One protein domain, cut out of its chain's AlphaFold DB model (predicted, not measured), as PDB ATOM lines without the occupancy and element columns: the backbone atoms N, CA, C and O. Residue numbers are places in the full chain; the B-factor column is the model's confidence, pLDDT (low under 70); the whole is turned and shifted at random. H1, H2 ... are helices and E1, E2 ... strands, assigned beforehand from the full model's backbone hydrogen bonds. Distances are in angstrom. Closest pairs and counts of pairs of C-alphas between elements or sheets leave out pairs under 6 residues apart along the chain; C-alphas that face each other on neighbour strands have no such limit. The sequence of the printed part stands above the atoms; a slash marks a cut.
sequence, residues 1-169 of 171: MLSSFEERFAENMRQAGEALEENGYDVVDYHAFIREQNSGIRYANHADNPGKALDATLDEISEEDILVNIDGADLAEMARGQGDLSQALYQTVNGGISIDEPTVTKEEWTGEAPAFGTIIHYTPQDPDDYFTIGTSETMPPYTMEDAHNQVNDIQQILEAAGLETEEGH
ATOM      1  N   MET A   1     143.398 200.770 236.044       42.66
ATOM      2  CA  MET A   1     144.057 201.948 235.439       42.66
ATOM      3  C   MET A   1     144.310 201.557 234.000       42.66
ATOM      4  O   MET A   1     145.312 200.918 233.739       42.66
ATOM      5  N   LEU A   2     143.338 201.828 233.128       49.94
ATOM      6  CA  LEU A   2     143.367 201.469 231.701       49.94
ATOM      7  C   LEU A   2     144.240 202.456 230.894       49.94
ATOM      8  O   LEU A   2     144.823 202.099 229.878       49.94
ATOM      9  N   SER A   3     144.429 203.668 231.435       60.84
ATOM     10  CA  SER A   3     145.055 204.794 230.743       60.84
ATOM     11  C   SER A   3     146.534 204.606 230.403       60.84
ATOM     12  O   SER A   3     146.980 205.174 229.422       60.84
ATOM     13  N   SER A   4     147.313 203.802 231.139       78.81
ATOM     14  CA  SER A   4     148.758 203.706 230.866       78.81
ATOM     15  C   SER A   4     149.097 202.907 229.608       78.81
ATOM     16  O   SER A   4     150.111 203.192 228.986       78.81
ATOM     17  N   PHE A   5     148.294 201.900 229.247       85.75
ATOM     18  CA  PHE A   5     148.518 201.144 228.012       85.75
ATOM     19  C   PHE A   5     148.064 201.950 226.799       85.75
ATOM     20  O   PHE A   5     148.848 202.136 225.880       85.75
ATOM     21  N   GLU A   6     146.827 202.451 226.819       88.50
ATOM     22  CA  GLU A   6     146.242 203.202 225.701       88.50
ATOM     23  C   GLU A   6     147.058 204.464 225.393       88.50
ATOM     24  O   GLU A   6     147.383 204.715 224.233       88.50
ATOM     25  N   GLU A   7     147.471 205.211 226.427       89.38
ATOM     26  CA  GLU A   7     148.346 206.380 226.269       89.38
ATOM     27  C   GLU A   7     149.707 205.980 225.691       89.38
ATOM     28  O   GLU A   7     150.163 206.609 224.741       89.38
ATOM     29  N   ARG A   8     150.346 204.921 226.211       90.69
ATOM     30  CA  ARG A   8     151.659 204.462 225.730       90.69
ATOM     31  C   ARG A   8     151.600 203.937 224.297       90.69
ATOM     32  O   ARG A   8     152.468 204.262 223.496       90.69
ATOM     33  N   PHE A   9     150.570 203.162 223.965       93.19
ATOM     34  CA  PHE A   9     150.331 202.657 222.618       93.19
ATOM     35  C   PHE A   9     150.174 203.812 221.635       93.19
ATOM     36  O   PHE A   9     150.870 203.863 220.623       93.19
ATOM     37  N   ALA A  10     149.275 204.750 221.943       94.62
ATOM     38  CA  ALA A  10     149.016 205.880 221.068       94.62
ATOM     39  C   ALA A  10     150.245 206.787 220.935       94.62
ATOM     40  O   ALA A  10     150.525 207.251 219.833       94.62
ATOM     41  N   GLU A  11     150.988 207.005 222.022       95.12
ATOM     42  CA  GLU A  11     152.193 207.835 222.021       95.12
ATOM     43  C   GLU A  11     153.314 207.221 221.187       95.12
ATOM     44  O   GLU A  11     153.812 207.890 220.286       95.12
ATOM     45  N   ASN A  12     153.666 205.952 221.415       95.50
ATOM     46  CA  ASN A  12     154.744 205.288 220.675       95.50
ATOM     47  C   ASN A  12     154.426 205.210 219.176       95.50
ATOM     48  O   ASN A  12     155.276 205.508 218.339       95.50
ATOM     49  N   MET A  13     153.182 204.869 218.824       97.56
ATOM     50  CA  MET A  13     152.724 204.830 217.433       97.56
ATOM     51  C   MET A  13     152.746 206.211 216.773       97.56
ATOM     52  O   MET A  13     153.186 206.340 215.633       97.56
ATOM     53  N   ARG A  14     152.296 207.252 217.485       97.62
ATOM     54  CA  ARG A  14     152.315 208.634 216.988       97.62
ATOM     55  C   ARG A  14     153.743 209.130 216.806       97.62
ATOM     56  O   ARG A  14     154.047 209.697 215.766       97.62
ATOM     57  N   GLN A  15     154.618 208.880 217.776       97.81
ATOM     58  CA  GLN A  15     156.031 209.238 217.706       97.81
ATOM     59  C   GLN A  15     156.728 208.550 216.526       97.81
ATOM     60  O   GLN A  15     157.499 209.194 215.821       97.81
ATOM     61  N   ALA A  16     156.436 207.269 216.283       98.19
ATOM     62  CA  ALA A  16     156.952 206.547 215.127       98.19
ATOM     63  C   ALA A  16     156.475 207.166 213.807       98.19
ATOM     64  O   ALA A  16     157.288 207.429 212.926       98.19
ATOM     65  N   GLY A  17     155.176 207.446 213.680       98.12
ATOM     66  CA  GLY A  17     154.623 208.074 212.480       98.12
ATOM     67  C   GLY A  17     155.177 209.479 212.228       98.12
ATOM     68  O   GLY A  17     155.601 209.770 211.115       98.12
ATOM     69  N   GLU A  18     155.268 210.316 213.265       98.31
ATOM     70  CA  GLU A  18     155.880 211.651 213.182       98.31
ATOM     71  C   GLU A  18     157.352 211.564 212.749       98.31
ATOM     72  O   GLU A  18     157.777 212.304 211.865       98.31
ATOM     73  N   ALA A  19     158.123 210.618 213.301       98.50
ATOM     74  CA  ALA A  19     159.513 210.407 212.902       98.50
ATOM     75  C   ALA A  19     159.637 210.000 211.423       98.50
ATOM     76  O   ALA A  19     160.544 210.468 210.734       98.50
ATOM     77  N   LEU A  20     158.728 209.163 210.917       98.50
ATOM     78  CA  LEU A  20     158.696 208.766 209.507       98.50
ATOM     79  C   LEU A  20     158.363 209.953 208.591       98.50
ATOM     80  O   LEU A  20     159.093 210.196 207.626       98.50
ATOM     81  N   GLU A  21     157.335 210.738 208.927       98.25
ATOM     82  CA  GLU A  21     156.947 211.935 208.166       98.25
ATOM     83  C   GLU A  21     158.060 212.992 208.130       98.25
ATOM     84  O   GLU A  21     158.370 213.548 207.073       98.25
ATOM     85  N   GLU A  22     158.730 213.237 209.259       98.31
ATOM     86  CA  GLU A  22     159.860 214.171 209.341       98.31
ATOM     87  C   GLU A  22     161.055 213.750 208.470       98.31
ATOM     88  O   GLU A  22     161.849 214.604 208.060       98.31
ATOM     89  N   ASN A  23     161.165 212.457 208.152       98.12
ATOM     90  CA  ASN A  23     162.221 211.888 207.314       98.12
ATOM     91  C   ASN A  23     161.762 211.570 205.878       98.12
ATOM     92  O   ASN A  23     162.529 211.006 205.100       98.12
ATOM     93  N   GLY A  24     160.568 212.024 205.482       96.75
ATOM     94  CA  GLY A  24     160.118 212.022 204.088       96.75
ATOM     95  C   GLY A  24     159.328 210.791 203.649       96.75
ATOM     96  O   GLY A  24     159.106 210.635 202.449       96.75
ATOM     97  N   TYR A  25     158.897 209.946 204.585       97.50
ATOM     98  CA  TYR A  25     157.879 208.930 204.329       97.50
ATOM     99  C   TYR A  25     156.484 209.541 204.463       97.50
ATOM    100  O   TYR A  25     156.224 210.293 205.396       97.50
ATOM    101  N   ASP A  26     155.563 209.184 203.575       97.25
ATOM    102  CA  ASP A  26     154.167 209.605 203.695       97.25
ATOM    103  C   ASP A  26     153.389 208.547 204.489       97.25
ATOM    104  O   ASP A  26     153.146 207.448 203.990       97.25
ATOM    105  N   VAL A  27     153.003 208.844 205.733       97.25
ATOM    106  CA  VAL A  27     152.157 207.942 206.530       97.25
ATOM    107  C   VAL A  27     150.720 208.012 206.010       97.25
ATOM    108  O   VAL A  27     150.093 209.070 205.987       97.25
ATOM    109  N   VAL A  28     150.182 206.870 205.584       96.25
ATOM    110  CA  VAL A  28     148.833 206.752 205.014       96.25
ATOM    111  C   VAL A  28     147.800 206.568 206.117       96.25
ATOM    112  O   VAL A  28     146.794 207.279 206.156       96.25
ATOM    113  N   ASP A  29     148.045 205.613 207.011       96.19
ATOM    114  CA  ASP A  29     147.183 205.324 208.149       96.19
ATOM    115  C   ASP A  29     147.918 204.550 209.251       96.19
ATOM    116  O   ASP A  29     149.023 204.027 209.076       96.19
ATOM    117  N   TYR A  30     147.266 204.495 210.407       97.25
ATOM    118  CA  TYR A  30     147.623 203.646 211.529       97.25
ATOM    119  C   TYR A  30     146.591 202.543 211.657       97.25
ATOM    120  O   TYR A  30     145.395 202.786 211.485       97.25
ATOM    121  N   HIS A  31     147.026 201.366 212.074       94.75
ATOM    122  CA  HIS A  31     146.125 200.280 212.402       94.75
ATOM    123  C   HIS A  31     146.430 199.665 213.760       94.75
ATOM    124  O   HIS A  31     147.562 199.675 214.241       94.75
ATOM    125  N   ALA A  32     145.387 199.128 214.381       94.25
ATOM    126  CA  ALA A  32     145.479 198.319 215.585       94.25
ATOM    127  C   ALA A  32     144.796 196.983 215.322       94.25
ATOM    128  O   ALA A  32     143.781 196.923 214.627       94.25
ATOM    129  N   PHE A  33     145.350 195.907 215.861       91.25
ATOM    130  CA  PHE A  33     144.853 194.565 215.600       91.25
ATOM    131  C   PHE A  33     145.152 193.601 216.735       91.25
ATOM    132  O   PHE A  33     146.064 193.802 217.535       91.25
ATOM    133  N   ILE A  34     144.406 192.503 216.761       86.62
ATOM    134  CA  ILE A  34     144.636 191.388 217.671       86.62
ATOM    135  C   ILE A  34     145.449 190.324 216.959       86.62
ATOM    136  O   ILE A  34     145.060 189.812 215.908       86.62
ATOM    137  N   ARG A  35     146.588 189.963 217.544       77.75
ATOM    138  CA  ARG A  35     147.404 188.848 217.072       77.75
ATOM    139  C   ARG A  35     147.090 187.616 217.912       77.75
ATOM    140  O   ARG A  35     147.587 187.459 219.024       77.75
ATOM    141  N   GLU A  36     146.298 186.703 217.357       72.50
ATOM    142  CA  GLU A  36     146.065 185.397 217.970       72.50
ATOM    143  C   GLU A  36     147.157 184.411 217.528       72.50
ATOM    144  O   GLU A  36     147.340 184.168 216.332       72.50
ATOM    145  N   GLN A  37     147.851 183.784 218.487       61.38
ATOM    146  CA  GLN A  37     148.980 182.871 218.225       61.38
ATOM    147  C   GLN A  37     148.678 181.758 217.202       61.38
ATOM    148  O   GLN A  37     149.588 181.309 216.510       61.38
ATOM    149  N   ASN A  38     147.421 181.312 217.096       58.38
ATOM    150  CA  ASN A  38     147.018 180.187 216.243       58.38
ATOM    151  C   ASN A  38     146.138 180.582 215.045       58.38
ATOM    152  O   ASN A  38     145.867 179.737 214.192       58.38
ATOM    153  N   SER A  39     145.678 181.832 214.989       61.00
ATOM    154  CA  SER A  39     144.624 182.277 214.060       61.00
ATOM    155  C   SER A  39     145.077 183.417 213.153       61.00
ATOM    156  O   SER A  39     144.372 183.742 212.200       61.00
ATOM    157  N   GLY A  40     146.249 184.001 213.423       69.88
ATOM    158  CA  GLY A  40     146.771 185.148 212.693       69.88
ATOM    159  C   GLY A  40     146.239 186.476 213.235       69.88
ATOM    160  O   GLY A  40     145.968 186.612 214.426       69.88
ATOM    161  N   ILE A  41     146.141 187.464 212.347       75.81
ATOM    162  CA  ILE A  41     145.685 188.822 212.659       75.81
ATOM    163  C   ILE A  41     144.150 188.879 212.582       75.81
ATOM    164  O   ILE A  41     143.559 188.393 211.617       75.81
ATOM    165  N   ARG A  42     143.509 189.482 213.587       72.56
ATOM    166  CA  ARG A  42     142.069 189.772 213.657       72.56
ATOM    167  C   ARG A  42     141.822 191.241 213.994       72.56
ATOM    168  O   ARG A  42     142.688 191.876 214.587       72.56
ATOM    169  N   TYR A  43     140.638 191.745 213.631       71.81
ATOM    170  CA  TYR A  43     140.167 193.105 213.946       71.81
ATOM    171  C   TYR A  43     141.200 194.187 213.596       71.81
ATOM    172  O   TYR A  43     141.616 194.968 214.443       71.81
ATOM    173  N   ALA A  44     141.681 194.166 212.348       81.00
ATOM    174  CA  ALA A  44     142.622 195.158 211.840       81.00
ATOM    175  C   ALA A  44     141.864 196.429 211.445       81.00
ATOM    176  O   ALA A  44     141.418 196.571 210.305       81.00
ATOM    177  N   ASN A  45     141.678 197.328 212.411       90.75
ATOM    178  CA  ASN A  45     141.017 198.605 212.183       90.75
ATOM    179  C   ASN A  45     142.043 199.671 211.840       90.75
ATOM    180  O   ASN A  45     143.061 199.793 212.517       90.75
ATOM    181  N   HIS A  46     141.740 200.451 210.805       93.62
ATOM    182  CA  HIS A  46     142.588 201.519 210.293       93.62
ATOM    183  C   HIS A  46     141.996 202.887 210.645       93.62
ATOM    184  O   HIS A  46     140.779 203.085 210.579       93.62
ATOM    185  N   ALA A  47     142.848 203.849 210.983       95.00
ATOM    186  CA  ALA A  47     142.462 205.231 211.226       95.00
ATOM    187  C   ALA A  47     143.604 206.211 210.926       95.00
ATOM    188  O   ALA A  47     144.777 205.859 210.895       95.00
ATOM    189  N   ASP A  48     143.248 207.489 210.807       93.56
ATOM    190  CA  ASP A  48     144.179 208.618 210.673       93.56
ATOM    191  C   ASP A  48     144.957 208.940 211.965       93.56
ATOM    192  O   ASP A  48     145.798 209.833 211.984       93.56
ATOM    193  N   ASN A  49     144.650 208.253 213.068       93.38
ATOM    194  CA  ASN A  49     145.236 208.487 214.383       93.38
ATOM    195  C   ASN A  49     145.329 207.167 215.170       93.38
ATOM    196  O   ASN A  49     144.303 206.483 215.278       93.38
ATOM    197  N   PRO A  50     146.474 206.851 215.813       94.56
ATOM    198  CA  PRO A  50     146.669 205.591 216.534       94.56
ATOM    199  C   PRO A  50     145.598 205.298 217.583       94.56
ATOM    200  O   PRO A  50     145.096 204.182 217.661       94.56
ATOM    201  N   GLY A  51     145.200 206.314 218.357       93.81
ATOM    202  CA  GLY A  51     144.185 206.152 219.400       93.81
ATOM    203  C   GLY A  51     142.818 205.757 218.841       93.81
ATOM    204  O   GLY A  51     142.150 204.915 219.414       93.81
ATOM    205  N   LYS A  52     142.429 206.282 217.668       94.44
ATOM    206  CA  LYS A  52     141.150 205.901 217.041       94.44
ATOM    207  C   LYS A  52     141.185 204.476 216.495       94.44
ATOM    208  O   LYS A  52     140.174 203.787 216.567       94.44
ATOM    209  N   ALA A  53     142.319 204.063 215.922       93.75
ATOM    210  CA  ALA A  53     142.504 202.691 215.466       93.75
ATOM    211  C   ALA A  53     142.417 201.724 216.656       93.75
ATOM    212  O   ALA A  53     141.701 200.729 216.586       93.75
ATOM    213  N   LEU A  54     143.079 202.066 217.768       92.81
ATOM    214  CA  LEU A  54     143.021 201.301 219.008       92.81
ATOM    215  C   LEU A  54     141.600 201.220 219.571       92.81
ATOM    216  O   LEU A  54     141.127 200.115 219.811       92.81
ATOM    217  N   ASP A  55     140.919 202.355 219.742       91.00
ATOM    218  CA  ASP A  55     139.557 202.412 220.281       91.00
ATOM    219  C   ASP A  55     138.597 201.551 219.446       91.00
ATOM    220  O   ASP A  55     137.860 200.741 220.001       91.00
ATOM    221  N   ALA A  56     138.662 201.651 218.112       90.06
ATOM    222  CA  ALA A  56     137.839 200.841 217.215       90.06
ATOM    223  C   ALA A  56     138.110 199.337 217.379       90.06
ATOM    224  O   ALA A  56     137.174 198.544 217.452       90.06
ATOM    225  N   THR A  57     139.382 198.943 217.490       89.62
ATOM    226  CA  THR A  57     139.744 197.543 217.737       89.62
ATOM    227  C   THR A  57     139.273 197.076 219.110       89.62
ATOM    228  O   THR A  57     138.719 195.989 219.207       89.62
ATOM    229  N   LEU A  58     139.426 197.874 220.170       86.00
ATOM    230  CA  LEU A  58     138.956 197.519 221.515       86.00
ATOM    231  C   LEU A  58     137.423 197.422 221.602       86.00
ATOM    232  O   LEU A  58     136.910 196.544 222.301       86.00
ATOM    233  N   ASP A  59     136.701 198.275 220.878       85.38
ATOM    234  CA  ASP A  59     135.242 198.224 220.789       85.38
ATOM    235  C   ASP A  59     134.777 196.904 220.147       85.38
ATOM    236  O   ASP A  59     133.903 196.239 220.705       85.38
ATOM    237  N   GLU A  60     135.410 196.458 219.054       80.31
ATOM    238  CA  GLU A  60     135.085 195.176 218.401       80.31
ATOM    239  C   GLU A  60     135.360 193.962 219.303       80.31
ATOM    240  O   GLU A  60     134.570 193.018 219.338       80.31
ATOM    241  N   ILE A  61     136.435 194.002 220.100       75.81
ATOM    242  CA  ILE A  61     136.741 192.952 221.084       75.81
ATOM    243  C   ILE A  61     135.616 192.805 222.111       75.81
ATOM    244  O   ILE A  61     135.311 191.696 222.545       75.81
ATOM    245  N   SER A  62     135.012 193.918 222.535       66.19
ATOM    246  CA  SER A  62     133.987 193.905 223.582       66.19
ATOM    247  C   SER A  62     132.708 193.158 223.174       66.19
ATOM    248  O   SER A  62     131.907 192.788 224.040       66.19
ATOM    249  N   GLU A  63     132.533 192.905 221.875       61.94
ATOM    250  CA  GLU A  63     131.357 192.271 221.283       61.94
ATOM    251  C   GLU A  63     131.557 190.775 220.952       61.94
ATOM    252  O   GLU A  63     130.570 190.091 220.661       61.94
ATOM    253  N   GLU A  64     132.781 190.229 221.050       64.19
ATOM    254  CA  GLU A  64     133.111 188.840 220.677       64.19
ATOM    255  C   GLU A  64     133.936 188.058 221.729       64.19
ATOM    256  O   GLU A  64     134.573 188.607 222.625       64.19
ATOM    257  N   ASP A  65     133.926 186.721 221.617       62.19
ATOM    258  CA  ASP A  65     134.733 185.827 222.457       62.19
ATOM    259  C   ASP A  65     136.187 185.775 221.944       62.19
ATOM    260  O   ASP A  65     136.498 185.046 220.997       62.19
ATOM    261  N   ILE A  66     137.099 186.501 222.596       63.56
ATOM    262  CA  ILE A  66     138.537 186.445 222.284       63.56
ATOM    263  C   ILE A  66     139.251 185.395 223.129       63.56
ATOM    264  O   ILE A  66     139.119 185.333 224.353       63.56
ATOM    265  N   LEU A  67     140.066 184.577 222.461       62.81
ATOM    266  CA  LEU A  67     140.958 183.628 223.115       62.81
ATOM    267  C   LEU A  67     142.252 184.333 223.525       62.81
ATOM    268  O   LEU A  67     143.176 184.483 222.729       62.81
ATOM    269  N   VAL A  68     142.323 184.729 224.793       65.62
ATOM    270  CA  VAL A  68     143.536 185.285 225.400       65.62
ATOM    271  C   VAL A  68     144.324 184.159 226.074       65.62
ATOM    272  O   VAL A  68     143.797 183.446 226.931       65.62
ATOM    273  N   ASN A  69     145.594 183.994 225.698       61.25
ATOM    274  CA  ASN A  69     146.514 183.103 226.403       61.25
ATOM    275  C   ASN A  69     147.146 183.871 227.563       61.25
ATOM    276  O   ASN A  69     147.927 184.786 227.346       61.25
ATOM    277  N   ILE A  70     146.804 183.475 228.786       65.62
ATOM    278  CA  ILE A  70     147.346 184.061 230.013       65.62
ATOM    279  C   ILE A  70     148.417 183.110 230.549       65.62
ATOM    280  O   ILE A  70     148.144 181.911 230.696       65.62
ATOM    281  N   ASP A  71     149.620 183.611 230.849       67.75
ATOM    282  CA  ASP A  71     150.637 182.805 231.531       67.75
ATOM    283  C   ASP A  71     150.088 182.331 232.891       67.75
ATOM    284  O   ASP A  71     149.323 183.020 233.569       67.75
ATOM    285  N   GLY A  72     150.469 181.129 233.323       63.75
ATOM    286  CA  GLY A  72     150.107 180.614 234.640       63.75
ATOM    287  C   GLY A  72     150.589 181.505 235.793       63.75
ATOM    288  O   GLY A  72     149.950 181.507 236.848       63.75
ATOM    289  N   ALA A  73     151.679 182.258 235.607       70.50
ATOM    290  CA  ALA A  73     152.135 183.265 236.565       70.50
ATOM    291  C   ALA A  73     151.127 184.418 236.689       70.50
ATOM    292  O   ALA A  73     150.634 184.673 237.791       70.50
ATOM    293  N   ASP A  74     150.737 185.013 235.563       66.56
ATOM    294  CA  ASP A  74     149.770 186.113 235.504       66.56
ATOM    295  C   ASP A  74     148.395 185.660 236.002       66.56
ATOM    296  O   ASP A  74     147.768 186.319 236.831       66.56
ATOM    297  N   LEU A  75     147.961 184.454 235.623       72.44
ATOM    298  CA  LEU A  75     146.729 183.851 236.128       72.44
ATOM    299  C   LEU A  75     146.761 183.679 237.656       72.44
ATOM    300  O   LEU A  75     145.744 183.876 238.327       72.44
ATOM    301  N   ALA A  76     147.911 183.319 238.231       73.62
ATOM    302  CA  ALA A  76     148.066 183.191 239.677       73.62
ATOM    303  C   ALA A  76     148.030 184.551 240.392       73.62
ATOM    304  O   ALA A  76     147.527 184.625 241.518       73.62
ATOM    305  N   GLU A  77     148.527 185.619 239.769       72.56
ATOM    306  CA  GLU A  77     148.418 186.990 240.281       72.56
ATOM    307  C   GLU A  77     146.982 187.516 240.189       72.56
ATOM    308  O   GLU A  77     146.440 188.039 241.171       72.56
ATOM    309  N   MET A  78     146.302 187.269 239.072       72.94
ATOM    310  CA  MET A  78     144.879 187.569 238.894       72.94
ATOM    311  C   MET A  78     144.013 186.828 239.918       72.94
ATOM    312  O   MET A  78     143.156 187.433 240.562       72.94
ATOM    313  N   ALA A  79     144.283 185.543 240.165       69.81
ATOM    314  CA  ALA A  79     143.578 184.748 241.174       69.81
ATOM    315  C   ALA A  79     143.786 185.262 242.612       69.81
ATOM    316  O   ALA A  79     142.962 185.002 243.491       69.81
ATOM    317  N   ARG A  80     144.869 186.009 242.866       79.12
ATOM    318  CA  ARG A  80     145.134 186.696 244.143       79.12
ATOM    319  C   ARG A  80     144.518 188.098 244.208       79.12
ATOM    320  O   ARG A  80     144.683 188.771 245.223       79.12
ATOM    321  N   GLY A  81     143.804 188.528 243.166       65.44
ATOM    322  CA  GLY A  81     143.237 189.872 243.042       65.44
ATOM    323  C   GLY A  81     144.289 190.951 242.776       65.44
ATOM    324  O   GLY A  81     144.059 192.110 243.109       65.44
ATOM    325  N   GLN A  82     145.454 190.559 242.253       66.00
ATOM    326  CA  GLN A  82     146.595 191.443 242.001       66.00
ATOM    327  C   GLN A  82     146.829 191.718 240.507       66.00
ATOM    328  O   GLN A  82     147.542 192.664 240.199       66.00
ATOM    329  N   GLY A  83     146.212 190.943 239.608       60.12
ATOM    330  CA  GLY A  83     146.287 191.140 238.154       60.12
ATOM    331  C   GLY A  83     145.005 191.730 237.556       60.12
ATOM    332  O   GLY A  83     143.914 191.542 238.102       60.12
ATOM    333  N   ASP A  84     145.144 192.427 236.428       65.94
ATOM    334  CA  ASP A  84     144.054 193.061 235.676       65.94
ATOM    335  C   ASP A  84     143.819 192.303 234.357       65.94
ATOM    336  O   ASP A  84     144.732 192.157 233.548       65.94
ATOM    337  N   LEU A  85     142.598 191.802 234.125       65.50
ATOM    338  CA  LEU A  85     142.254 191.045 232.908       65.50
ATOM    339  C   LEU A  85     142.434 191.888 231.646       65.50
ATOM    340  O   LEU A  85     142.778 191.351 230.595       65.50
ATOM    341  N   SER A  86     142.277 193.206 231.767       65.56
ATOM    342  CA  SER A  86     142.543 194.134 230.676       65.56
ATOM    343  C   SER A  86     144.013 194.112 230.249       65.56
ATOM    344  O   SER A  86     144.283 194.215 229.061       65.56
ATOM    345  N   GLN A  87     144.968 193.878 231.160       67.12
ATOM    346  CA  GLN A  87     146.388 193.776 230.795       67.12
ATOM    347  C   GLN A  87     146.689 192.543 229.940       67.12
ATOM    348  O   GLN A  87     147.435 192.649 228.972       67.12
ATOM    349  N   ALA A  88     146.076 191.400 230.254       69.12
ATOM    350  CA  ALA A  88     146.233 190.193 229.445       69.12
ATOM    351  C   ALA A  88     145.647 190.375 228.034       69.12
ATOM    352  O   ALA A  88     146.220 189.899 227.058       69.12
ATOM    353  N   LEU A  89     144.531 191.103 227.910       73.44
ATOM    354  CA  LEU A  89     143.987 191.467 226.604       73.44
ATOM    355  C   LEU A  89     144.942 192.397 225.842       73.44
ATOM    356  O   LEU A  89     145.210 192.167 224.666       73.44
ATOM    357  N   TYR A  90     145.497 193.409 226.507       75.19
ATOM    358  CA  TYR A  90     146.410 194.368 225.885       75.19
ATOM    359  C   TYR A  90     147.704 193.737 225.356       75.19
ATOM    360  O   TYR A  90     148.222 194.207 224.351       75.19
ATOM    361  N   GLN A  91     148.176 192.628 225.934       72.81
ATOM    362  CA  GLN A  91     149.297 191.850 225.376       72.81
ATOM    363  C   GLN A  91     148.986 191.226 224.004       72.81
ATOM    364  O   GLN A  91     149.895 190.836 223.275       72.81
ATOM    365  N   THR A  92     147.708 191.100 223.640       80.12
ATOM    366  CA  THR A  92     147.294 190.581 222.326       80.12
ATOM    367  C   THR A  92     147.091 191.688 221.291       80.12
ATOM    368  O   THR A  92     147.060 191.405 220.090       80.12
ATOM    369  N   VAL A  93     146.994 192.943 221.742       89.12
ATOM    370  CA  VAL A  93     146.824 194.123 220.892       89.12
ATOM    371  C   VAL A  93     148.180 194.543 220.344       89.12
ATOM    372  O   VAL A  93     149.135 194.734 221.084       89.12
ATOM    373  N   ASN A  94     148.254 194.701 219.033       92.69
ATOM    374  CA  ASN A  94     149.427 195.162 218.307       92.69
ATOM    375  C   ASN A  94     149.034 196.366 217.451       92.69
ATOM    376  O   ASN A  94     147.855 196.571 217.149       92.69
ATOM    377  N   GLY A  95     150.022 197.166 217.076       94.94
ATOM    378  CA  GLY A  95     149.848 198.290 216.166       94.94
ATOM    379  C   GLY A  95     150.548 198.053 214.839       94.94
ATOM    380  O   GLY A  95     151.398 197.170 214.712       94.94
ATOM    381  N   GLY A  96     150.232 198.874 213.853       95.69
ATOM    382  CA  GLY A  96     151.083 199.033 212.692       95.69
ATOM    383  C   GLY A  96     150.842 200.336 211.951       95.69
ATOM    384  O   GLY A  96     149.846 201.029 212.166       95.69
ATOM    385  N   ILE A  97     151.813 200.688 211.120       97.56
ATOM    386  CA  ILE A  97     151.846 201.937 210.363       97.56
ATOM    387  C   ILE A  97     151.926 201.577 208.888       97.56
ATOM    388  O   ILE A  97     152.782 200.791 208.479       97.56
ATOM    389  N   SER A  98     151.025 202.146 208.097       96.25
ATOM    390  CA  SER A  98     151.053 202.044 206.645       96.25
ATOM    391  C   SER A  98     151.666 203.314 206.071       96.25
ATOM    392  O   SER A  98     151.245 204.418 206.406       96.25
ATOM    393  N   ILE A  99     152.662 203.145 205.209       96.69
ATOM    394  CA  ILE A  99     153.314 204.229 204.471       96.69
ATOM    395  C   ILE A  99     152.952 204.133 202.990       96.69
ATOM    396  O   ILE A  99     152.641 203.046 202.498       96.69
ATOM    397  N   ASP A 100     152.989 205.258 202.285       95.12
ATOM    398  CA  ASP A 100     152.886 205.259 200.834       95.12
ATOM    399  C   ASP A 100     154.171 204.668 200.262       95.12
ATOM    400  O   ASP A 100     155.286 205.030 200.647       95.12
ATOM    401  N   GLU A 101     154.006 203.725 199.346       91.88
ATOM    402  CA  GLU A 101     155.117 203.028 198.722       91.88
ATOM    403  C   GLU A 101     155.045 203.198 197.212       91.88
ATOM    404  O   GLU A 101     153.952 203.253 196.639       91.88
ATOM    405  N   PRO A 102     156.198 203.196 196.521       91.31
ATOM    406  CA  PRO A 102     156.194 203.115 195.076       91.31
ATOM    407  C   PRO A 102     155.384 201.907 194.611       91.31
ATOM    408  O   PRO A 102     155.515 200.814 195.165       91.31
ATOM    409  N   THR A 103     154.571 202.085 193.574       91.56
ATOM    410  CA  THR A 103     153.751 201.005 193.035       91.56
ATOM    411  C   THR A 103     154.307 200.459 191.725       91.56
ATOM    412  O   THR A 103     154.953 201.158 190.938       91.56
ATOM    413  N   VAL A 104     154.054 199.176 191.474       88.56
ATOM    414  CA  VAL A 104     154.421 198.483 190.238       88.56
ATOM    415  C   VAL A 104     153.206 197.820 189.599       88.56
ATOM    416  O   VAL A 104     152.284 197.356 190.271       88.56
ATOM    417  N   THR A 105     153.201 197.742 188.269       84.25
ATOM    418  CA  THR A 105     152.189 196.987 187.520       84.25
ATOM    419  C   THR A 105     152.655 195.544 187.334       84.25
ATOM    420  O   THR A 105     153.690 195.304 186.713       84.25
ATOM    421  N   LYS A 106     151.876 194.570 187.817       72.25
ATOM    422  CA  LYS A 106     152.152 193.133 187.636       72.25
ATOM    423  C   LYS A 106     151.301 192.611 186.476       72.25
ATOM    424  O   LYS A 106     150.086 192.752 186.509       72.25
ATOM    425  N   GLU A 107     151.913 192.007 185.451       69.75
ATOM    426  CA  GLU A 107     151.187 191.536 184.249       69.75
ATOM    427  C   GLU A 107     150.048 190.549 184.572       69.75
ATOM    428  O   GLU A 107     149.059 190.476 183.844       69.75
ATOM    429  N   GLU A 108     150.173 189.807 185.673       66.75
ATOM    430  CA  GLU A 108     149.193 188.813 186.119       66.75
ATOM    431  C   GLU A 108     148.036 189.415 186.939       66.75
ATOM    432  O   GLU A 108     147.078 188.703 187.244       66.75
ATOM    433  N   TRP A 109     148.106 190.694 187.330       67.56
ATOM    434  CA  TRP A 109     147.123 191.353 188.199       67.56
ATOM    435  C   TRP A 109     146.451 192.529 187.482       67.56
ATOM    436  O   TRP A 109     147.073 193.290 186.746       67.56
ATOM    437  N   THR A 110     145.153 192.727 187.724       63.00
ATOM    438  CA  THR A 110     144.471 193.960 187.308       63.00
ATOM    439  C   THR A 110     144.698 195.039 188.363       63.00
ATOM    440  O   THR A 110     143.855 195.216 189.240       63.00
ATOM    441  N   GLY A 111     145.832 195.737 188.306       75.12
ATOM    442  CA  GLY A 111     146.101 196.860 189.204       75.12
ATOM    443  C   GLY A 111     147.577 197.131 189.454       75.12
ATOM    444  O   GLY A 111     148.461 196.493 188.884       75.12
ATOM    445  N   GLU A 112     147.800 198.107 190.323       83.94
ATOM    446  CA  GLU A 112     149.099 198.434 190.892       83.94
ATOM    447  C   GLU A 112     149.243 197.742 192.254       83.94
ATOM    448  O   GLU A 112     148.264 197.604 192.990       83.94
ATOM    449  N   ALA A 113     150.448 197.273 192.565       86.25
ATOM    450  CA  ALA A 113     150.806 196.677 193.849       86.25
ATOM    451  C   ALA A 113     151.982 197.452 194.464       86.25
ATOM    452  O   ALA A 113     152.784 197.996 193.699       86.25
ATOM    453  N   PRO A 114     152.109 197.514 195.800       90.81
ATOM    454  CA  PRO A 114     153.275 198.124 196.432       90.81
ATOM    455  C   PRO A 114     154.552 197.384 196.019       90.81
ATOM    456  O   PRO A 114     154.544 196.166 195.829       90.81
ATOM    457  N   ALA A 115     155.645 198.125 195.866       92.69
ATOM    458  CA  ALA A 115     156.927 197.588 195.425       92.69
ATOM    459  C   ALA A 115     157.547 196.613 196.433       92.69
ATOM    460  O   ALA A 115     158.221 195.677 196.006       92.69
ATOM    461  N   PHE A 116     157.318 196.832 197.731       93.88
ATOM    462  CA  PHE A 116     157.883 196.016 198.812       93.88
ATOM    463  C   PHE A 116     156.815 195.421 199.739       93.88
ATOM    464  O   PHE A 116     157.036 194.383 200.372       93.88
ATOM    465  N   GLY A 117     155.659 196.087 199.850       92.69
ATOM    466  CA  GLY A 117     154.637 195.750 200.836       92.69
ATOM    467  C   GLY A 117     155.240 195.807 202.235       92.69
ATOM    468  O   GLY A 117     155.358 194.771 202.900       92.69
ATOM    469  N   THR A 118     155.708 196.996 202.604       96.12
ATOM    470  CA  THR A 118     156.419 197.281 203.846       96.12
ATOM    471  C   THR A 118     155.523 197.046 205.047       96.12
ATOM    472  O   THR A 118     154.344 197.395 205.072       96.12
ATOM    473  N   ILE A 119     156.115 196.436 206.064       94.81
ATOM    474  CA  ILE A 119     155.474 196.072 207.315       94.81
ATOM    475  C   ILE A 119     156.182 196.847 208.417       94.81
ATOM    476  O   ILE A 119     157.368 196.631 208.642       94.81
ATOM    477  N   ILE A 120     155.448 197.709 209.116       97.25
ATOM    478  CA  ILE A 120     155.906 198.406 210.322       97.25
ATOM    479  C   ILE A 120     154.922 198.028 211.422       97.25
ATOM    480  O   ILE A 120     153.830 198.586 211.495       97.25
ATOM    481  N   HIS A 121     155.269 197.034 212.235       95.88
ATOM    482  CA  HIS A 121     154.409 196.547 213.312       95.88
ATOM    483  C   HIS A 121     154.935 196.981 214.667       95.88
ATOM    484  O   HIS A 121     156.121 196.857 214.928       95.88
ATOM    485  N   TYR A 122     154.038 197.406 215.540       95.44
ATOM    486  CA  TYR A 122     154.312 197.720 216.930       95.44
ATOM    487  C   TYR A 122     153.825 196.588 217.833       95.44
ATOM    488  O   TYR A 122     152.644 196.225 217.795       95.44
ATOM    489  N   THR A 123     154.721 196.072 218.670       91.88
ATOM    490  CA  THR A 123     154.422 195.061 219.684       91.88
ATOM    491  C   THR A 123     154.571 195.692 221.069       91.88
ATOM    492  O   THR A 123     155.695 195.950 221.507       91.88
ATOM    493  N   PRO A 124     153.464 195.939 221.787       88.12
ATOM    494  CA  PRO A 124     153.531 196.423 223.156       88.12
ATOM    495  C   PRO A 124     153.975 195.296 224.097       88.12
ATOM    496  O   PRO A 124     153.279 194.288 224.241       88.12
ATOM    497  N   GLN A 125     155.099 195.471 224.781       80.25
ATOM    498  CA  GLN A 125     155.648 194.497 225.718       80.25
ATOM    499  C   GLN A 125     156.397 195.192 226.864       80.25
ATOM    500  O   GLN A 125     157.590 195.010 227.019       80.25
ATOM    501  N   ASP A 126     155.697 195.967 227.697       66.50
ATOM    502  CA  ASP A 126     156.293 196.714 228.824       66.50
ATOM    503  C   ASP A 126     157.287 195.878 229.665       66.50
ATOM    504  O   ASP A 126     156.904 194.819 230.179       66.50
ATOM    505  N   PRO A 127     158.534 196.350 229.872       67.88
ATOM    506  CA  PRO A 127     159.098 197.642 229.446       67.88
ATOM    507  C   PRO A 127     159.733 197.653 228.041       67.88
ATOM    508  O   PRO A 127     160.189 198.700 227.594       67.88
ATOM    509  N   ASP A 128     159.776 196.509 227.375       82.69
ATOM    510  CA  ASP A 128     160.462 196.229 226.114       82.69
ATOM    511  C   ASP A 128     159.510 196.414 224.909       82.69
ATOM    512  O   ASP A 128     159.383 195.529 224.069       82.69
ATOM    513  N   ASP A 129     158.755 197.519 224.848       90.00
ATOM    514  CA  ASP A 129     157.924 197.830 223.673       90.00
ATOM    515  C   ASP A 129     158.820 198.011 222.426       90.00
ATOM    516  O   ASP A 129     159.774 198.785 222.471       90.00
ATOM    517  N   TYR A 130     158.495 197.373 221.295       94.75
ATOM    518  CA  TYR A 130     159.346 197.425 220.094       94.75
ATOM    519  C   TYR A 130     158.560 197.466 218.781       94.75
ATOM    520  O   TYR A 130     157.381 197.102 218.712       94.75
ATOM    521  N   PHE A 131     159.240 197.887 217.716       97.12
ATOM    522  CA  PHE A 131     158.750 197.840 216.344       97.12
ATOM    523  C   PHE A 131     159.468 196.759 215.531       97.12
ATOM    524  O   PHE A 131     160.687 196.661 215.560       97.12
ATOM    525  N   THR A 132     158.738 195.983 214.738       97.12
ATOM    526  CA  THR A 132     159.312 195.085 213.727       97.12
ATOM    527  C   THR A 132     159.121 195.680 212.339       97.12
ATOM    528  O   THR A 132     157.987 195.978 211.952       97.12
ATOM    529  N   ILE A 133     160.215 195.814 211.585       98.06
ATOM    530  CA  ILE A 133     160.219 196.416 210.248       98.06
ATOM    531  C   ILE A 133     160.622 195.360 209.220       98.06
ATOM    532  O   ILE A 133     161.671 194.738 209.350       98.06
ATOM    533  N   GLY A 134     159.820 195.160 208.181       97.06
ATOM    534  CA  GLY A 134     160.118 194.192 207.125       97.06
ATOM    535  C   GLY A 134     159.418 194.499 205.808       97.06
ATOM    536  O   GLY A 134     158.728 195.507 205.675       97.06
ATOM    537  N   THR A 135     159.567 193.602 204.842       95.94
ATOM    538  CA  THR A 135     158.888 193.641 203.540       95.94
ATOM    539  C   THR A 135     158.264 192.282 203.250       95.94
ATOM    540  O   THR A 135     158.746 191.240 203.703       95.94
ATOM    541  N   SER A 136     157.156 192.279 202.516       92.19
ATOM    542  CA  SER A 136     156.438 191.044 202.186       92.19
ATOM    543  C   SER A 136     156.902 190.419 200.872       92.19
ATOM    544  O   SER A 136     157.076 189.203 200.811       92.19
ATOM    545  N   GLU A 137     157.089 191.229 199.831       90.81
ATOM    546  CA  GLU A 137     157.555 190.793 198.513       90.81
ATOM    547  C   GLU A 137     158.233 191.967 197.806       90.81
ATOM    548  O   GLU A 137     157.630 193.026 197.651       90.81
ATOM    549  N   THR A 138     159.447 191.759 197.300       92.31
ATOM    550  CA  THR A 138     160.142 192.761 196.488       92.31
ATOM    551  C   THR A 138     159.849 192.577 195.003       92.31
ATOM    552  O   THR A 138     160.199 191.558 194.396       92.31
ATOM    553  N   MET A 139     159.249 193.590 194.377       89.88
ATOM    554  CA  MET A 139     158.839 193.529 192.977       89.88
ATOM    555  C   MET A 139     159.776 194.304 192.029       89.88
ATOM    556  O   MET A 139     160.090 195.469 192.280       89.88
ATOM    557  N   PRO A 140     160.166 193.727 190.871       89.44
ATOM    558  CA  PRO A 140     160.933 194.447 189.856       89.44
ATOM    559  C   PRO A 140     160.246 195.756 189.406       89.44
ATOM    560  O   PRO A 140     159.024 195.774 189.251       89.44
ATOM    561  N   PRO A 141     161.003 196.836 189.121       91.75
ATOM    562  CA  PRO A 141     162.460 196.881 188.959       91.75
ATOM    563  C   PRO A 141     163.252 196.999 190.269       91.75
ATOM    564  O   PRO A 141     164.481 197.033 190.202       91.75
ATOM    565  N   TYR A 142     162.579 197.063 191.418       94.69
ATOM    566  CA  TYR A 142     163.229 197.095 192.721       94.69
ATOM    567  C   TYR A 142     163.890 195.754 193.035       94.69
ATOM    568  O   TYR A 142     163.515 194.697 192.517       94.69
ATOM    569  N   THR A 143     164.931 195.818 193.851       95.62
ATOM    570  CA  THR A 143     165.788 194.689 194.196       95.62
ATOM    571  C   THR A 143     165.745 194.412 195.690       95.62
ATOM    572  O   THR A 143     165.411 195.285 196.484       95.62
ATOM    573  N   MET A 144     166.143 193.202 196.094       96.25
ATOM    574  CA  MET A 144     166.281 192.866 197.518       96.25
ATOM    575  C   MET A 144     167.208 193.835 198.265       96.25
ATOM    576  O   MET A 144     167.013 194.077 199.448       96.25
ATOM    577  N   GLU A 145     168.216 194.397 197.588       97.00
ATOM    578  CA  GLU A 145     169.081 195.428 198.172       97.00
ATOM    579  C   GLU A 145     168.290 196.705 198.485       97.00
ATOM    580  O   GLU A 145     168.471 197.277 199.556       97.00
ATOM    581  N   ASP A 146     167.364 197.111 197.611       96.81
ATOM    582  CA  ASP A 146     166.469 198.245 197.861       96.81
ATOM    583  C   ASP A 146     165.539 197.972 199.053       96.81
ATOM    584  O   ASP A 146     165.369 198.845 199.899       96.81
ATOM    585  N   ALA A 147     165.014 196.747 199.174       96.56
ATOM    586  CA  ALA A 147     164.189 196.341 200.314       96.56
ATOM    587  C   ALA A 147     164.968 196.382 201.638       96.56
ATOM    588  O   ALA A 147     164.499 196.958 202.618       96.56
ATOM    589  N   HIS A 148     166.194 195.845 201.662       97.69
ATOM    590  CA  HIS A 148     167.082 195.946 202.825       97.69
ATOM    591  C   HIS A 148     167.410 197.401 203.176       97.69
ATOM    592  O   HIS A 148     167.431 197.753 204.354       97.69
ATOM    593  N   ASN A 149     167.660 198.245 202.174       97.06
ATOM    594  CA  ASN A 149     167.928 199.663 202.398       97.06
ATOM    595  C   ASN A 149     166.712 200.366 203.007       97.06
ATOM    596  O   ASN A 149     166.883 201.115 203.960       97.06
ATOM    597  N   GLN A 150     165.506 200.088 202.508       95.88
ATOM    598  CA  GLN A 150     164.269 200.657 203.038       95.88
ATOM    599  C   GLN A 150     164.005 200.221 204.484       95.88
ATOM    600  O   GLN A 150     163.715 201.065 205.326       95.88
ATOM    601  N   VAL A 151     164.160 198.931 204.798       97.88
ATOM    602  CA  VAL A 151     164.000 198.426 206.173       97.88
ATOM    603  C   VAL A 151     165.006 199.082 207.118       97.88
ATOM    604  O   VAL A 151     164.620 199.593 208.164       97.88
ATOM    605  N   ASN A 152     166.279 199.128 206.726       98.00
ATOM    606  CA  ASN A 152     167.339 199.714 207.543       98.00
ATOM    607  C   ASN A 152     167.158 201.229 207.746       98.00
ATOM    608  O   ASN A 152     167.431 201.740 208.829       98.00
ATOM    609  N   ASP A 153     166.686 201.952 206.728       98.19
ATOM    610  CA  ASP A 153     166.400 203.386 206.836       98.19
ATOM    611  C   ASP A 153     165.281 203.653 207.852       98.19
ATOM    612  O   ASP A 153     165.470 204.415 208.801       98.19
ATOM    613  N   ILE A 154     164.161 202.928 207.740       98.44
ATOM    614  CA  ILE A 154     163.043 203.007 208.692       98.44
ATOM    615  C   ILE A 154     163.513 202.663 210.112       98.44
ATOM    616  O   ILE A 154     163.193 203.390 211.050       98.44
ATOM    617  N   GLN A 155     164.302 201.598 210.292       98.38
ATOM    618  CA  GLN A 155     164.840 201.244 211.611       98.38
ATOM    619  C   GLN A 155     165.683 202.373 212.204       98.38
ATOM    620  O   GLN A 155     165.443 202.781 213.337       98.38
ATOM    621  N   GLN A 156     166.618 202.932 211.433       98.50
ATOM    622  CA  GLN A 156     167.464 204.031 211.902       98.50
ATOM    623  C   GLN A 156     166.652 205.272 212.281       98.50
ATOM    624  O   GLN A 156     166.984 205.934 213.265       98.50
ATOM    625  N   ILE A 157     165.589 205.583 211.534       98.69
ATOM    626  CA  ILE A 157     164.677 206.692 211.842       98.69
ATOM    627  C   ILE A 157     163.992 206.468 213.195       98.69
ATOM    628  O   ILE A 157     164.021 207.351 214.056       98.69
ATOM    629  N   LEU A 158     163.413 205.284 213.408       98.31
ATOM    630  CA  LEU A 158     162.698 204.965 214.646       98.31
ATOM    631  C   LEU A 158     163.650 204.875 215.851       98.31
ATOM    632  O   LEU A 158     163.361 205.431 216.912       98.31
ATOM    633  N   GLU A 159     164.831 204.279 215.682       98.12
ATOM    634  CA  GLU A 159     165.868 204.222 216.720       98.12
ATOM    635  C   GLU A 159     166.390 205.614 217.091       98.12
ATOM    636  O   GLU A 159     166.606 205.907 218.271       98.12
ATOM    637  N   ALA A 160     166.554 206.512 216.114       98.00
ATOM    638  CA  ALA A 160     166.937 207.900 216.368       98.00
ATOM    639  C   ALA A 160     165.859 208.674 217.143       98.00
ATOM    640  O   ALA A 160     166.193 209.577 217.917       98.00
ATOM    641  N   ALA A 161     164.588 208.296 216.984       97.25
ATOM    642  CA  ALA A 161     163.482 208.792 217.798       97.25
ATOM    643  C   ALA A 161     163.435 208.156 219.203       97.25
ATOM    644  O   ALA A 161     162.655 208.603 220.041       97.25
ATOM    645  N   GLY A 162     164.290 207.174 219.501       96.50
ATOM    646  CA  GLY A 162     164.358 206.496 220.797       96.50
ATOM    647  C   GLY A 162     163.416 205.300 220.932       96.50
ATOM    648  O   GLY A 162     163.134 204.897 222.058       96.50
ATOM    649  N   LEU A 163     162.928 204.757 219.815       96.81
ATOM    650  CA  LEU A 163     162.074 203.573 219.773       96.81
ATOM    651  C   LEU A 163     162.921 202.326 219.505       96.81
ATOM    652  O   LEU A 163     163.848 202.359 218.698       96.81
ATOM    653  N   GLU A 164     162.611 201.223 220.179       97.25
ATOM    654  CA  GLU A 164     163.298 199.952 219.955       97.25
ATOM    655  C   GLU A 164     162.800 199.293 218.665       97.25
ATOM    656  O   GLU A 164     161.602 199.320 218.369       97.25
ATOM    657  N   THR A 165     163.719 198.717 217.882       97.25
ATOM    658  CA  THR A 165     163.378 198.074 216.611       97.25
ATOM    659  C   THR A 165     164.013 196.698 216.449       97.25
ATOM    660  O   THR A 165     165.107 196.431 216.943       97.25
ATOM    661  N   GLU A 166     163.337 195.836 215.695       96.62
ATOM    662  CA  GLU A 166     163.829 194.544 215.235       96.62
ATOM    663  C   GLU A 166     163.631 194.397 213.720       96.62
ATOM    664  O   GLU A 166     162.632 194.852 213.149       96.62
ATOM    665  N   GLU A 167     164.570 193.709 213.064       96.25
ATOM    666  CA  GLU A 167     164.430 193.350 211.652       96.25
ATOM    667  C   GLU A 167     163.401 192.217 211.510       96.25
ATOM    668  O   GLU A 167     163.510 191.153 212.126       96.25
ATOM    669  N   GLY A 168     162.386 192.456 210.689       93.94
ATOM    670  CA  GLY A 168     161.381 191.485 210.295       93.94
ATOM    671  C   GLY A 168     161.815 190.631 209.106       93.94
ATOM    672  O   GLY A 168     162.971 190.581 208.699       93.94
ATOM    673  N   HIS A 169     160.852 189.928 208.512       94.75
ATOM    674  CA  HIS A 169     161.104 189.246 207.246       94.75
ATOM    675  C   HIS A 169     161.329 190.267 206.125       94.75
ATOM    676  O   HIS A 169     160.626 191.270 206.069       94.75
TER     677      HIS A 169
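This is residues 1 to 169 of the 171 residues of an uncharacterized protein of Halobacterium sp. GSL-19 (UniProt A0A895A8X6). A strongly twisted sheet of six strands has three helices, H1, H2 and H5, over one face; a small two-helix part, H3 and H4, lies toward one end of the long axis, and a small hairpin, E4 and E5, lies at the other end. The printed part has 169 residues with five named helices and eight named strands, in the order H1 E1 E2 H2 H3 H4 E3 E4 E5 E6 E7 H5 E8. The large sheet is mixed, in the order E2 E1 E3 E6 E7 E8, and the class is mixed, helices and strands. The whole is compact, with a radius of gyration of the C-alphas of 17.5 A, yet elongated, spanning 59 by 36 by 27 A.

The large sheet holds E2, residues 40 to 47, which bends by 55 degrees at residue 43; E1, residues 27 to 36, 26.0 A long; E3, residues 93 to 99, 20.3 A; E6, residues 118 to 123; E7, residues 130 to 135; and E8, residues 164 to 169, ending at C-alpha 169 (161.104, 189.246, 207.246). H1, residues 3 to 22, is 27.7 A long and begins at C-alpha 3 (145.055, 204.794, 230.743). H2 is residues 50 to 61, and H5, residues 144 to 160, is 24.1 A long. H3 is residues 72 to 79, H4 residues 85 to 90, E4 residues 103 to 105 and E5 residues 112 to 114.

E1 and E3 are antiparallel, with N 31 and O 96 2.8 A apart. The hairpin E1 and E2 has N 34 and O 42 at 2.8 A. E3 and E6 are antiparallel, with N 97 and O 120 at 2.9 A, and the hairpin E6 and E7 has N 121 and O 132 at 2.9 A. E7 and E8 are parallel, with N 168 and O 133 at 2.7 A; E7, H5 and E8 form a strand-helix-strand unit, two parallel neighbour strands with a helix between, and its crossover is right-handed. H1, H2 and H5 on one face make two layers, helices over a sheet. H1 touches H2 with residues 6 to 14 alone, closest at the C-alphas of Ala 10 and Pro 50, 5.1 A. H1 touches H5 with residues 16 to 20 alone, closest at the C-alphas of Ala 16 and Leu 158, 6.0 A. The hairpin E4 and E5 has N 104 and O 113 at 2.8 A. In all five helices every O i to N i+4 pair is within hydrogen-bond range.

The C-alphas farthest apart, those of Arg 80 and Glu 107, are 60.4 A apart. The printed part has no cut, and no link is long. The mean pLDDT of the printed part is 85.7; 34 residues are under 70, among them residues 62 to 72 and 81 to 88.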